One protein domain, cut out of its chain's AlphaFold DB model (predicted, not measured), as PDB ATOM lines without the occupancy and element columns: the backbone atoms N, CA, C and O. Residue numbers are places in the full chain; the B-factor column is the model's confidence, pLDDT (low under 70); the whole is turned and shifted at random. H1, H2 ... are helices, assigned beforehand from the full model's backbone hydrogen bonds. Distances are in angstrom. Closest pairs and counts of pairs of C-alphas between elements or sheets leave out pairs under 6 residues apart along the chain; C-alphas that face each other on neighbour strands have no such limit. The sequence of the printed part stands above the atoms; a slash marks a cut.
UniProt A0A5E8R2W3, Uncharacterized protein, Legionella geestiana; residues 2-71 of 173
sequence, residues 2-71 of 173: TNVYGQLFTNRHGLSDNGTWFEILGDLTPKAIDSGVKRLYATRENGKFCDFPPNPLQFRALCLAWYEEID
ATOM      1  N   THR A   2     -12.430 -19.723  -8.279       78.25
ATOM      2  CA  THR A   2     -13.722 -19.939  -8.968       78.25
ATOM      3  C   THR A   2     -14.741 -20.719  -8.129       78.25
ATOM      4  O   THR A   2     -15.919 -20.400  -8.160       78.25
ATOM      5  N   ASN A   3     -14.301 -21.657  -7.284       75.38
ATOM      6  CA  ASN A   3     -15.195 -22.369  -6.356       75.38
ATOM      7  C   ASN A   3     -15.849 -21.454  -5.299       75.38
ATOM      8  O   ASN A   3     -16.856 -21.832  -4.713       75.38
ATOM      9  N   VAL A   4     -15.267 -20.282  -5.028       74.69
ATOM     10  CA  VAL A   4     -15.769 -19.317  -4.033       74.69
ATOM     11  C   VAL A   4     -16.662 -18.266  -4.691       74.69
ATOM     12  O   VAL A   4     -17.706 -17.918  -4.153       74.69
ATOM     13  N   TYR A   5     -16.262 -17.789  -5.869       79.88
ATOM     14  CA  TYR A   5     -16.825 -16.598  -6.521       79.88
ATOM     15  C   TYR A   5     -17.537 -16.873  -7.851       79.88
ATOM     16  O   TYR A   5     -18.137 -15.974  -8.436       79.88
ATOM     17  N   GLY A   6     -17.442 -18.097  -8.369       82.94
ATOM     18  CA  GLY A   6     -18.002 -18.493  -9.655       82.94
ATOM     19  C   GLY A   6     -17.572 -17.572 -10.799       82.94
ATOM     20  O   GLY A   6     -16.402 -17.199 -10.925       82.94
ATOM     21  N   GLN A   7     -18.559 -17.185 -11.605       83.56
ATOM     22  CA  GLN A   7     -18.417 -16.308 -12.770       83.56
ATOM     23  C   GLN A   7     -17.830 -14.926 -12.431       83.56
ATOM     24  O   GLN A   7     -17.148 -14.328 -13.259       83.56
ATOM     25  N   LEU A   8     -18.031 -14.409 -11.211       83.06
ATOM     26  CA  LEU A   8     -17.499 -13.095 -10.823       83.06
ATOM     27  C   LEU A   8     -15.968 -13.074 -10.825       83.06
ATOM     28  O   LEU A   8     -15.362 -12.065 -11.185       83.06
ATOM     29  N   PHE A   9     -15.334 -14.191 -10.458       84.81
ATOM     30  CA  PHE A   9     -13.878 -14.305 -10.489       84.81
ATOM     31  C   PHE A   9     -13.350 -14.343 -11.916       84.81
ATOM     32  O   PHE A   9     -12.443 -13.583 -12.248       84.81
ATOM     33  N   THR A  10     -13.946 -15.180 -12.768       84.75
ATOM     34  CA  THR A  10     -13.523 -15.321 -14.167       84.75
ATOM     35  C   THR A  10     -13.753 -14.044 -14.963       84.75
ATOM     36  O   THR A  10     -12.910 -13.681 -15.772       84.75
ATOM     37  N   ASN A  11     -14.836 -13.312 -14.690       85.06
ATOM     38  CA  ASN A  11     -15.108 -12.034 -15.351       85.06
ATOM     39  C   ASN A  11     -14.077 -10.960 -14.988       85.06
ATOM     40  O   ASN A  11     -13.770 -10.103 -15.809       85.06
ATOM     41  N   ARG A  12     -13.541 -10.995 -13.762       82.44
ATOM     42  CA  ARG A  12     -12.604  -9.978 -13.274       82.44
ATOM     43  C   ARG A  12     -11.143 -10.297 -13.571       82.44
ATOM     44  O   ARG A  12     -10.376  -9.388 -13.863       82.44
ATOM     45  N   HIS A  13     -10.758 -11.560 -13.443       83.19
ATOM     46  CA  HIS A  13      -9.361 -11.994 -13.526       83.19
ATOM     47  C   HIS A  13      -9.062 -12.839 -14.766       83.19
ATOM     48  O   HIS A  13      -7.912 -13.201 -14.988       83.19
ATOM     49  N   GLY A  14     -10.076 -13.134 -15.581       82.44
ATOM     50  CA  GLY A  14      -9.949 -14.027 -16.722       82.44
ATOM     51  C   GLY A  14      -9.933 -15.505 -16.326       82.44
ATOM     52  O   GLY A  14     -10.044 -15.881 -15.157       82.44
ATOM     53  N   LEU A  15      -9.824 -16.359 -17.343       80.31
ATOM     54  CA  LEU A  15      -9.696 -17.814 -17.192       80.31
ATOM     55  C   LEU A  15      -8.243 -18.255 -16.961       80.31
ATOM     56  O   LEU A  15      -8.013 -19.327 -16.407       80.31
ATOM     57  N   SER A  16      -7.278 -17.432 -17.373       78.62
ATOM     58  CA  SER A  16      -5.844 -17.682 -17.254       78.62
ATOM     59  C   SER A  16      -5.149 -16.484 -16.618       78.62
ATOM     60  O   SER A  16      -5.390 -15.348 -17.026       78.62
ATOM     61  N   ASP A  17      -4.264 -16.749 -15.659       79.12
ATOM     62  CA  ASP A  17      -3.370 -15.734 -15.106       79.12
ATOM     63  C   ASP A  17      -2.260 -15.380 -16.108       79.12
ATOM     64  O   ASP A  17      -1.804 -16.230 -16.871       79.12
ATOM     65  N   ASN A  18      -1.806 -14.130 -16.080       85.81
ATOM     66  CA  ASN A  18      -0.666 -13.645 -16.860       85.81
ATOM     67  C   ASN A  18       0.676 -13.795 -16.112       85.81
ATOM     68  O   ASN A  18       1.675 -13.235 -16.549       85.81
ATOM     69  N   GLY A  19       0.693 -14.513 -14.986       86.44
ATOM     70  CA  GLY A  19       1.843 -14.684 -14.096       86.44
ATOM     71  C   GLY A  19       1.811 -13.781 -12.861       86.44
ATOM     72  O   GLY A  19       2.561 -14.023 -11.918       86.44
ATOM     73  N   THR A  20       0.915 -12.789 -12.805       89.62
ATOM     74  CA  THR A  20       0.837 -11.837 -11.683       89.62
ATOM     75  C   THR A  20       0.562 -12.539 -10.352       89.62
ATOM     76  O   THR A  20       1.136 -12.177  -9.324       89.62
ATOM     77  N   TRP A  21      -0.309 -13.556 -10.336       90.31
ATOM     78  CA  TRP A  21      -0.578 -14.312  -9.110       90.31
ATOM     79  C   TRP A  21       0.642 -15.116  -8.670       90.31
ATOM     80  O   TRP A  21       0.910 -15.208  -7.473       90.31
ATOM     81  N   PHE A  22       1.386 -15.674  -9.626       90.69
ATOM     82  CA  PHE A  22       2.611 -16.411  -9.341       90.69
ATOM     83  C   PHE A  22       3.695 -15.501  -8.755       90.69
ATOM     84  O   PHE A  22       4.267 -15.831  -7.722       90.69
ATOM     85  N   GLU A  23       3.930 -14.329  -9.345       92.69
ATOM     86  CA  GLU A  23       4.919 -13.367  -8.843       92.69
ATOM     87  C   GLU A  23       4.571 -12.858  -7.440       92.69
ATOM     88  O   GLU A  23       5.435 -12.772  -6.570       92.69
ATOM     89  N   ILE A  24       3.292 -12.559  -7.193       93.00
ATOM     90  CA  ILE A  24       2.839 -11.982  -5.921       93.00
ATOM     91  C   ILE A  24       2.777 -13.015  -4.797       93.00
ATOM     92  O   ILE A  24       2.873 -12.629  -3.635       93.00
ATOM     93  N   LEU A  25       2.578 -14.300  -5.092       93.50
ATOM     94  CA  LEU A  25       2.448 -15.349  -4.072       93.50
ATOM     95  C   LEU A  25       3.647 -16.305  -4.023       93.50
ATOM     96  O   LEU A  25       3.665 -17.185  -3.166       93.50
ATOM     97  N   GLY A  26       4.623 -16.164  -4.922       92.25
ATOM     98  CA  GLY A  26       5.681 -17.154  -5.146       92.25
ATOM     99  C   GLY A  26       6.635 -17.367  -3.971       92.25
ATOM    100  O   GLY A  26       7.256 -18.420  -3.871       92.25
ATOM    101  N   ASP A  27       6.735 -16.403  -3.059       89.81
ATOM    102  CA  ASP A  27       7.514 -16.494  -1.820       89.81
ATOM    103  C   ASP A  27       6.709 -17.048  -0.629       89.81
ATOM    104  O   ASP A  27       7.270 -17.297   0.440       89.81
ATOM    105  N   LEU A  28       5.397 -17.247  -0.784       92.12
ATOM    106  CA  LEU A  28       4.540 -17.752   0.280       92.12
ATOM    107  C   LEU A  28       4.593 -19.272   0.369       92.12
ATOM    108  O   LEU A  28       4.635 -19.999  -0.623       92.12
ATOM    109  N   THR A  29       4.504 -19.772   1.596       91.19
ATOM    110  CA  THR A  29       4.429 -21.216   1.820       91.19
ATOM    111  C   THR A  29       3.041 -21.752   1.466       91.19
ATOM    112  O   THR A  29       2.043 -21.037   1.613       91.19
ATOM    113  N   PRO A  30       2.921 -23.044   1.108       90.62
ATOM    114  CA  PRO A  30       1.617 -23.670   0.891       90.62
ATOM    115  C   PRO A  30       0.660 -23.506   2.083       90.62
ATOM    116  O   PRO A  30      -0.531 -23.293   1.893       90.62
ATOM    117  N   LYS A  31       1.175 -23.520   3.323       89.06
ATOM    118  CA  LYS A  31       0.363 -23.296   4.532       89.06
ATOM    119  C   LYS A  31      -0.169 -21.872   4.645       89.06
ATOM    120  O   LYS A  31      -1.319 -21.700   5.047       89.06
ATOM    121  N   ALA A  32       0.637 -20.874   4.287       91.00
ATOM    122  CA  ALA A  32       0.185 -19.490   4.240       91.00
ATOM    123  C   ALA A  32      -0.933 -19.318   3.199       91.00
ATOM    124  O   ALA A  32      -1.954 -18.698   3.493       91.00
ATOM    125  N   ILE A  33      -0.786 -19.940   2.022       92.94
ATOM    126  CA  ILE A  33      -1.811 -19.937   0.967       92.94
ATOM    127  C   ILE A  33      -3.095 -20.629   1.449       92.94
ATOM    128  O   ILE A  33      -4.175 -20.045   1.350       92.94
ATOM    129  N   ASP A  34      -2.994 -21.824   2.037       91.12
ATOM    130  CA  ASP A  34      -4.135 -22.550   2.614       91.12
ATOM    131  C   ASP A  34      -4.862 -21.719   3.683       91.12
ATOM    132  O   ASP A  34      -6.094 -21.695   3.737       91.12
ATOM    133  N   SER A  35      -4.106 -21.028   4.542       90.62
ATOM    134  CA  SER A  35      -4.653 -20.121   5.555       90.62
ATOM    135  C   SER A  35      -5.396 -18.949   4.911       90.62
ATOM    136  O   SER A  35      -6.537 -18.667   5.281       90.62
ATOM    137  N   GLY A  36      -4.813 -18.328   3.880       91.06
ATOM    138  CA  GLY A  36      -5.459 -17.271   3.103       91.06
ATOM    139  C   GLY A  36      -6.778 -17.723   2.476       91.06
ATOM    140  O   GLY A  36      -7.777 -17.009   2.568       91.06
ATOM    141  N   VAL A  37      -6.831 -18.937   1.915       90.00
ATOM    142  CA  VAL A  37      -8.071 -19.531   1.383       90.00
ATOM    143  C   VAL A  37      -9.115 -19.722   2.486       90.00
ATOM    144  O   VAL A  37     -10.268 -19.334   2.306       90.00
ATOM    145  N   LYS A  38      -8.740 -20.277   3.644       88.75
ATOM    146  CA  LYS A  38      -9.665 -20.462   4.778       88.75
ATOM    147  C   LYS A  38     -10.224 -19.139   5.291       88.75
ATOM    148  O   LYS A  38     -11.420 -19.040   5.548       88.75
ATOM    149  N   ARG A  39      -9.381 -18.112   5.400       87.75
ATOM    150  CA  ARG A  39      -9.814 -16.765   5.789       87.75
ATOM    151  C   ARG A  39     -10.767 -16.164   4.780       87.75
ATOM    152  O   ARG A  39     -11.745 -15.563   5.194       87.75
ATOM    153  N   LEU A  40     -10.516 -16.375   3.490       87.38
ATOM    154  CA  LEU A  40     -11.409 -15.928   2.427       87.38
ATOM    155  C   LEU A  40     -12.816 -16.515   2.598       87.38
ATOM    156  O   LEU A  40     -13.802 -15.781   2.525       87.38
ATOM    157  N   TYR A  41     -12.901 -17.817   2.900       83.44
ATOM    158  CA  TYR A  41     -14.166 -18.475   3.241       83.44
ATOM    159  C   TYR A  41     -14.814 -17.867   4.490       83.44
ATOM    160  O   TYR A  41     -15.999 -17.554   4.455       83.44
ATOM    161  N   ALA A  42     -14.050 -17.630   5.558       82.00
ATOM    162  CA  ALA A  42     -14.577 -17.040   6.789       82.00
ATOM    163  C   ALA A  42     -15.050 -15.583   6.610       82.00
ATOM    164  O   ALA A  42     -16.044 -15.163   7.193       82.00
ATOM    165  N   THR A  43     -14.376 -14.782   5.778       75.88
ATOM    166  CA  THR A  43     -14.798 -13.398   5.504       75.88
ATOM    167  C   THR A  43     -16.095 -13.315   4.709       75.88
ATOM    168  O   THR A  43     -16.826 -12.342   4.888       75.88
ATOM    169  N   ARG A  44     -16.428 -14.352   3.924       68.56
ATOM    170  CA  ARG A  44     -17.728 -14.476   3.253       68.56
ATOM    171  C   ARG A  44     -18.876 -14.468   4.264       68.56
ATOM    172  O   ARG A  44     -19.868 -13.776   4.078       68.56
ATOM    173  N   GLU A  45     -18.731 -15.181   5.372       66.50
ATOM    174  CA  GLU A  45     -19.758 -15.208   6.423       66.50
ATOM    175  C   GLU A  45     -19.935 -13.830   7.089       66.50
ATOM    176  O   GLU A  45     -21.029 -13.481   7.520       66.50
ATOM    177  N   ASN A  46     -18.883 -13.005   7.073       63.97
ATOM    178  CA  ASN A  46     -18.845 -11.664   7.660       63.97
ATOM    179  C   ASN A  46     -19.082 -10.524   6.643       63.97
ATOM    180  O   ASN A  46     -18.850  -9.357   6.964       63.97
ATOM    181  N   GLY A  47     -19.476 -10.833   5.401       61.59
ATOM    182  CA  GLY A  47     -19.786  -9.853   4.348       61.59
ATOM    183  C   GLY A  47     -18.584  -9.169   3.672       61.59
ATOM    184  O   GLY A  47     -18.762  -8.458   2.685       61.59
ATOM    185  N   LYS A  48     -17.344  -9.391   4.126       60.25
ATOM    186  CA  LYS A  48     -16.130  -8.880   3.458       60.25
ATOM    187  C   LYS A  48     -15.705  -9.834   2.343       60.25
ATOM    188  O   LYS A  48     -15.622 -11.036   2.554       60.25
ATOM    189  N   PHE A  49     -15.410  -9.298   1.158       63.34
ATOM    190  CA  PHE A  49     -15.146 -10.099  -0.047       63.34
ATOM    191  C   PHE A  49     -16.288 -11.067  -0.400       63.34
ATOM    192  O   PHE A  49     -16.029 -12.110  -0.984       63.34
ATOM    193  N   CYS A  50     -17.539 -10.756  -0.038       63.47
ATOM    194  CA  CYS A  50     -18.715 -11.490  -0.517       63.47
ATOM    195  C   CYS A  50     -19.072 -11.088  -1.946       63.47
ATOM    196  O   CYS A  50     -19.283 -11.941  -2.805       63.47
ATOM    197  N   ASP A  51     -19.080  -9.779  -2.187       66.25
ATOM    198  CA  ASP A  51     -19.587  -9.205  -3.433       66.25
ATOM    199  C   ASP A  51     -18.518  -9.162  -4.527       66.25
ATOM    200  O   ASP A  51     -18.825  -9.166  -5.718       66.25
ATOM    201  N   PHE A  52     -17.243  -9.142  -4.125       73.31
ATOM    202  CA  PHE A  52     -16.126  -9.000  -5.044       73.31
ATOM    203  C   PHE A  52     -14.957  -9.922  -4.687       73.31
ATOM    204  O   PHE A  52     -14.528  -9.943  -3.529       73.31
ATOM    205  N   PRO A  53     -14.399 -10.639  -5.683       84.88
ATOM    206  CA  PRO A  53     -13.197 -11.433  -5.485       84.88
ATOM    207  C   PRO A  53     -12.002 -10.540  -5.122       84.88
ATOM    208  O   PRO A  53     -11.902  -9.423  -5.649       84.88
ATOM    209  N   PRO A  54     -11.090 -11.008  -4.247       88.25
ATOM    210  CA  PRO A  54      -9.900 -10.255  -3.898       88.25
ATOM    211  C   PRO A  54      -8.953 -10.182  -5.096       88.25
ATOM    212  O   PRO A  54      -8.775 -11.153  -5.835       88.25
ATOM    213  N   ASN A  55      -8.284  -9.044  -5.249       89.56
ATOM    214  CA  ASN A  55      -7.119  -8.960  -6.121       89.56
ATOM    215  C   ASN A  55      -5.908  -9.704  -5.494       89.56
ATOM    216  O   ASN A  55      -5.941 -10.036  -4.303       89.56
ATOM    217  N   PRO A  56      -4.823  -9.949  -6.256       90.50
ATOM    218  CA  PRO A  56      -3.660 -10.687  -5.758       90.50
ATOM    219  C   PRO A  56      -3.050 -10.130  -4.461       90.50
ATOM    220  O   PRO A  56      -2.716 -10.895  -3.558       90.50
ATOM    221  N   LEU A  57      -2.950  -8.803  -4.325       92.12
ATOM    222  CA  LEU A  57      -2.383  -8.155  -3.136       92.12
ATOM    223  C   LEU A  57      -3.292  -8.305  -1.911       92.12
ATOM    224  O   LEU A  57      -2.816  -8.565  -0.807       92.12
ATOM    225  N   GLN A  58      -4.607  -8.188  -2.106       91.38
ATOM    226  CA  GLN A  58      -5.596  -8.416  -1.051       91.38
ATOM    227  C   GLN A  58      -5.547  -9.862  -0.561       91.38
ATOM    228  O   GLN A  58      -5.576 -10.108   0.644       91.38
ATOM    229  N   PHE A  59      -5.419 -10.823  -1.476       92.31
ATOM    230  CA  PHE A  59      -5.279 -12.221  -1.093       92.31
ATOM    231  C   PHE A  59      -3.942 -12.509  -0.402       92.31
ATOM    232  O   PHE A  59      -3.917 -13.220   0.603       92.31
ATOM    233  N   ARG A  60      -2.839 -11.909  -0.866       94.06
ATOM    234  CA  ARG A  60      -1.538 -11.989  -0.187       94.06
ATOM    235  C   ARG A  60      -1.638 -11.524   1.264       94.06
ATOM    236  O   ARG A  60      -1.138 -12.215   2.145       94.06
ATOM    237  N   ALA A  61      -2.325 -10.413   1.533       91.75
ATOM    238  CA  ALA A  61      -2.528  -9.928   2.899       91.75
ATOM    239  C   ALA A  61      -3.257 -10.955   3.788       91.75
ATOM    240  O   ALA A  61      -2.865 -11.160   4.934       91.75
ATOM    241  N   LEU A  62      -4.258 -11.665   3.250       91.00
ATOM    242  CA  LEU A  62      -4.922 -12.759   3.969       91.00
ATOM    243  C   LEU A  62      -3.960 -13.916   4.272       91.00
ATOM    244  O   LEU A  62      -4.031 -14.503   5.348       91.00
ATOM    245  N   CYS A  63      -3.060 -14.240   3.344       93.00
ATOM    246  CA  CYS A  63      -2.066 -15.296   3.539       93.00
ATOM    247  C   CYS A  63      -1.024 -14.918   4.602       93.00
ATOM    248  O   CYS A  63      -0.635 -15.759   5.409       93.00
ATOM    249  N   LEU A  64      -0.582 -13.656   4.620       90.88
ATOM    250  CA  LEU A  64       0.467 -13.182   5.528       90.88
ATOM    251  C   LEU A  64       0.059 -13.242   7.003       90.88
ATOM    252  O   LEU A  64       0.900 -13.526   7.852       90.88
ATOM    253  N   ALA A  65      -1.231 -13.087   7.296       87.62
ATOM    254  CA  ALA A  65      -1.760 -13.205   8.650       87.62
ATOM    255  C   ALA A  65      -1.492 -14.589   9.287       87.62
ATOM    256  O   ALA A  65      -1.473 -14.720  10.506       87.62
ATOM    257  N   TRP A  66      -1.218 -15.629   8.487       89.06
ATOM    258  CA  TRP A  66      -0.754 -16.912   9.016       89.06
ATOM    259  C   TRP A  66       0.567 -16.792   9.783       89.06
ATOM    260  O   TRP A  66       0.696 -17.402  10.835       89.06
ATOM    261  N   TYR A  67       1.532 -16.007   9.295       85.31
ATOM    262  CA  TYR A  67       2.839 -15.867   9.948       85.31
ATOM    263  C   TYR A  67       2.745 -15.157  11.302       85.31
ATOM    264  O   TYR A  67       3.558 -15.426  12.184       85.31
ATOM    265  N   GLU A  68       1.749 -14.285  11.466       83.88
ATOM    266  CA  GLU A  68       1.441 -13.617  12.733       83.88
ATOM    267  C   GLU A  68       0.798 -14.592  13.733       83.88
ATOM    268  O   GLU A  68       1.099 -14.550  14.921       83.88
ATOM    269  N   GLU A  69      -0.023 -15.531  13.257       83.31
ATOM    270  CA  GLU A  69      -0.735 -16.506  14.097       83.31
ATOM    271  C   GLU A  69       0.106 -17.674  14.608       83.31
ATOM    272  O   GLU A  69      -0.307 -18.332  15.561       83.31
ATOM    273  N   ILE A  70       1.261 -17.970  13.998       83.00
ATOM    274  CA  ILE A  70       2.144 -19.029  14.525       83.00
ATOM    275  C   ILE A  70       2.651 -18.651  15.931       83.00
ATOM    276  O   ILE A  70       3.083 -19.541  16.653       83.00
ATOM    277  N   ASP A  71       2.588 -17.365  16.312       85.12
ATOM    278  CA  ASP A  71       2.859 -16.842  17.661       85.12
ATOM    279  C   ASP A  71       4.087 -17.494  18.323       85.12
ATOM    280  O   ASP A  71       4.056 -18.044  19.427       85.12
TER     281      ASP A  71
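This is residues 2 to 71 of the 173 residues of an uncharacterized protein of Legionella geestiana (UniProt A0A5E8R2W3). Two longer helices, H4 and H5, cross near their middles as an X, almost at right angles, and the short H3 packs beside the first part of H5. Two more short helices, H1 and H2, lie off to one side and touch no helix, while residues 46 to 55 fold back from the end of H4 to the start of H5. The printed part has 70 residues with five named helices, H1 to H5 in chain order, and no named strand; the class is all helix. It is compact, with a radius of gyration of the C-alphas of 12.2 A, but flat, spanning 38 by 30 by 16 A.

H4, residues 30 to 45, touches H5, residues 56 to 69, about perpendicular at 75 degrees; their closest C-alphas, of Gly 36 and Cys 63, are 4.0 A apart. H3, residues 20 to 25, touches H5 at residues 56 to 60 alone, at a shallow tilt of 7 degrees, the same way; the closest C-alphas, of Trp 21 and Pro 56, are 5.8 A apart. H3 and H4 are only just apart, with closest C-alphas at 8.0 A. H1, residues 2 to 5, is close but not clearly touching H4, with the closest C-alphas, of Val 4 and Tyr 41, 7.5 A apart. H1 is likewise close but not clearly touching H2, residues 7 to 13; the closest C-alphas, of Thr 2 and Phe 9, are 5.8 A apart. H2 is apart from H3, H4 and H5. In H2 and H3 every O i to N i+4 pair is within hydrogen-bond range, in H4 11 of 12 and in H5 7 of 10; H1 is too short for such a pair.

H4 measures 23.6 A from C-alpha 30 at (1.617, -23.670, 0.891) to C-alpha 45. H5 measures 20.9 A and ends with C-alpha 69 at (-0.735, -16.506, 14.097). H1 begins with C-alpha 2 at (-13.722, -19.939, -8.968).

The C-alphas farthest apart, of Asn 11 and Asp 71, are 37.9 A apart. The printed part has no cut and no long link. Mean pLDDT of the printed part is 84.2, and residues 44 to 51 are under 70.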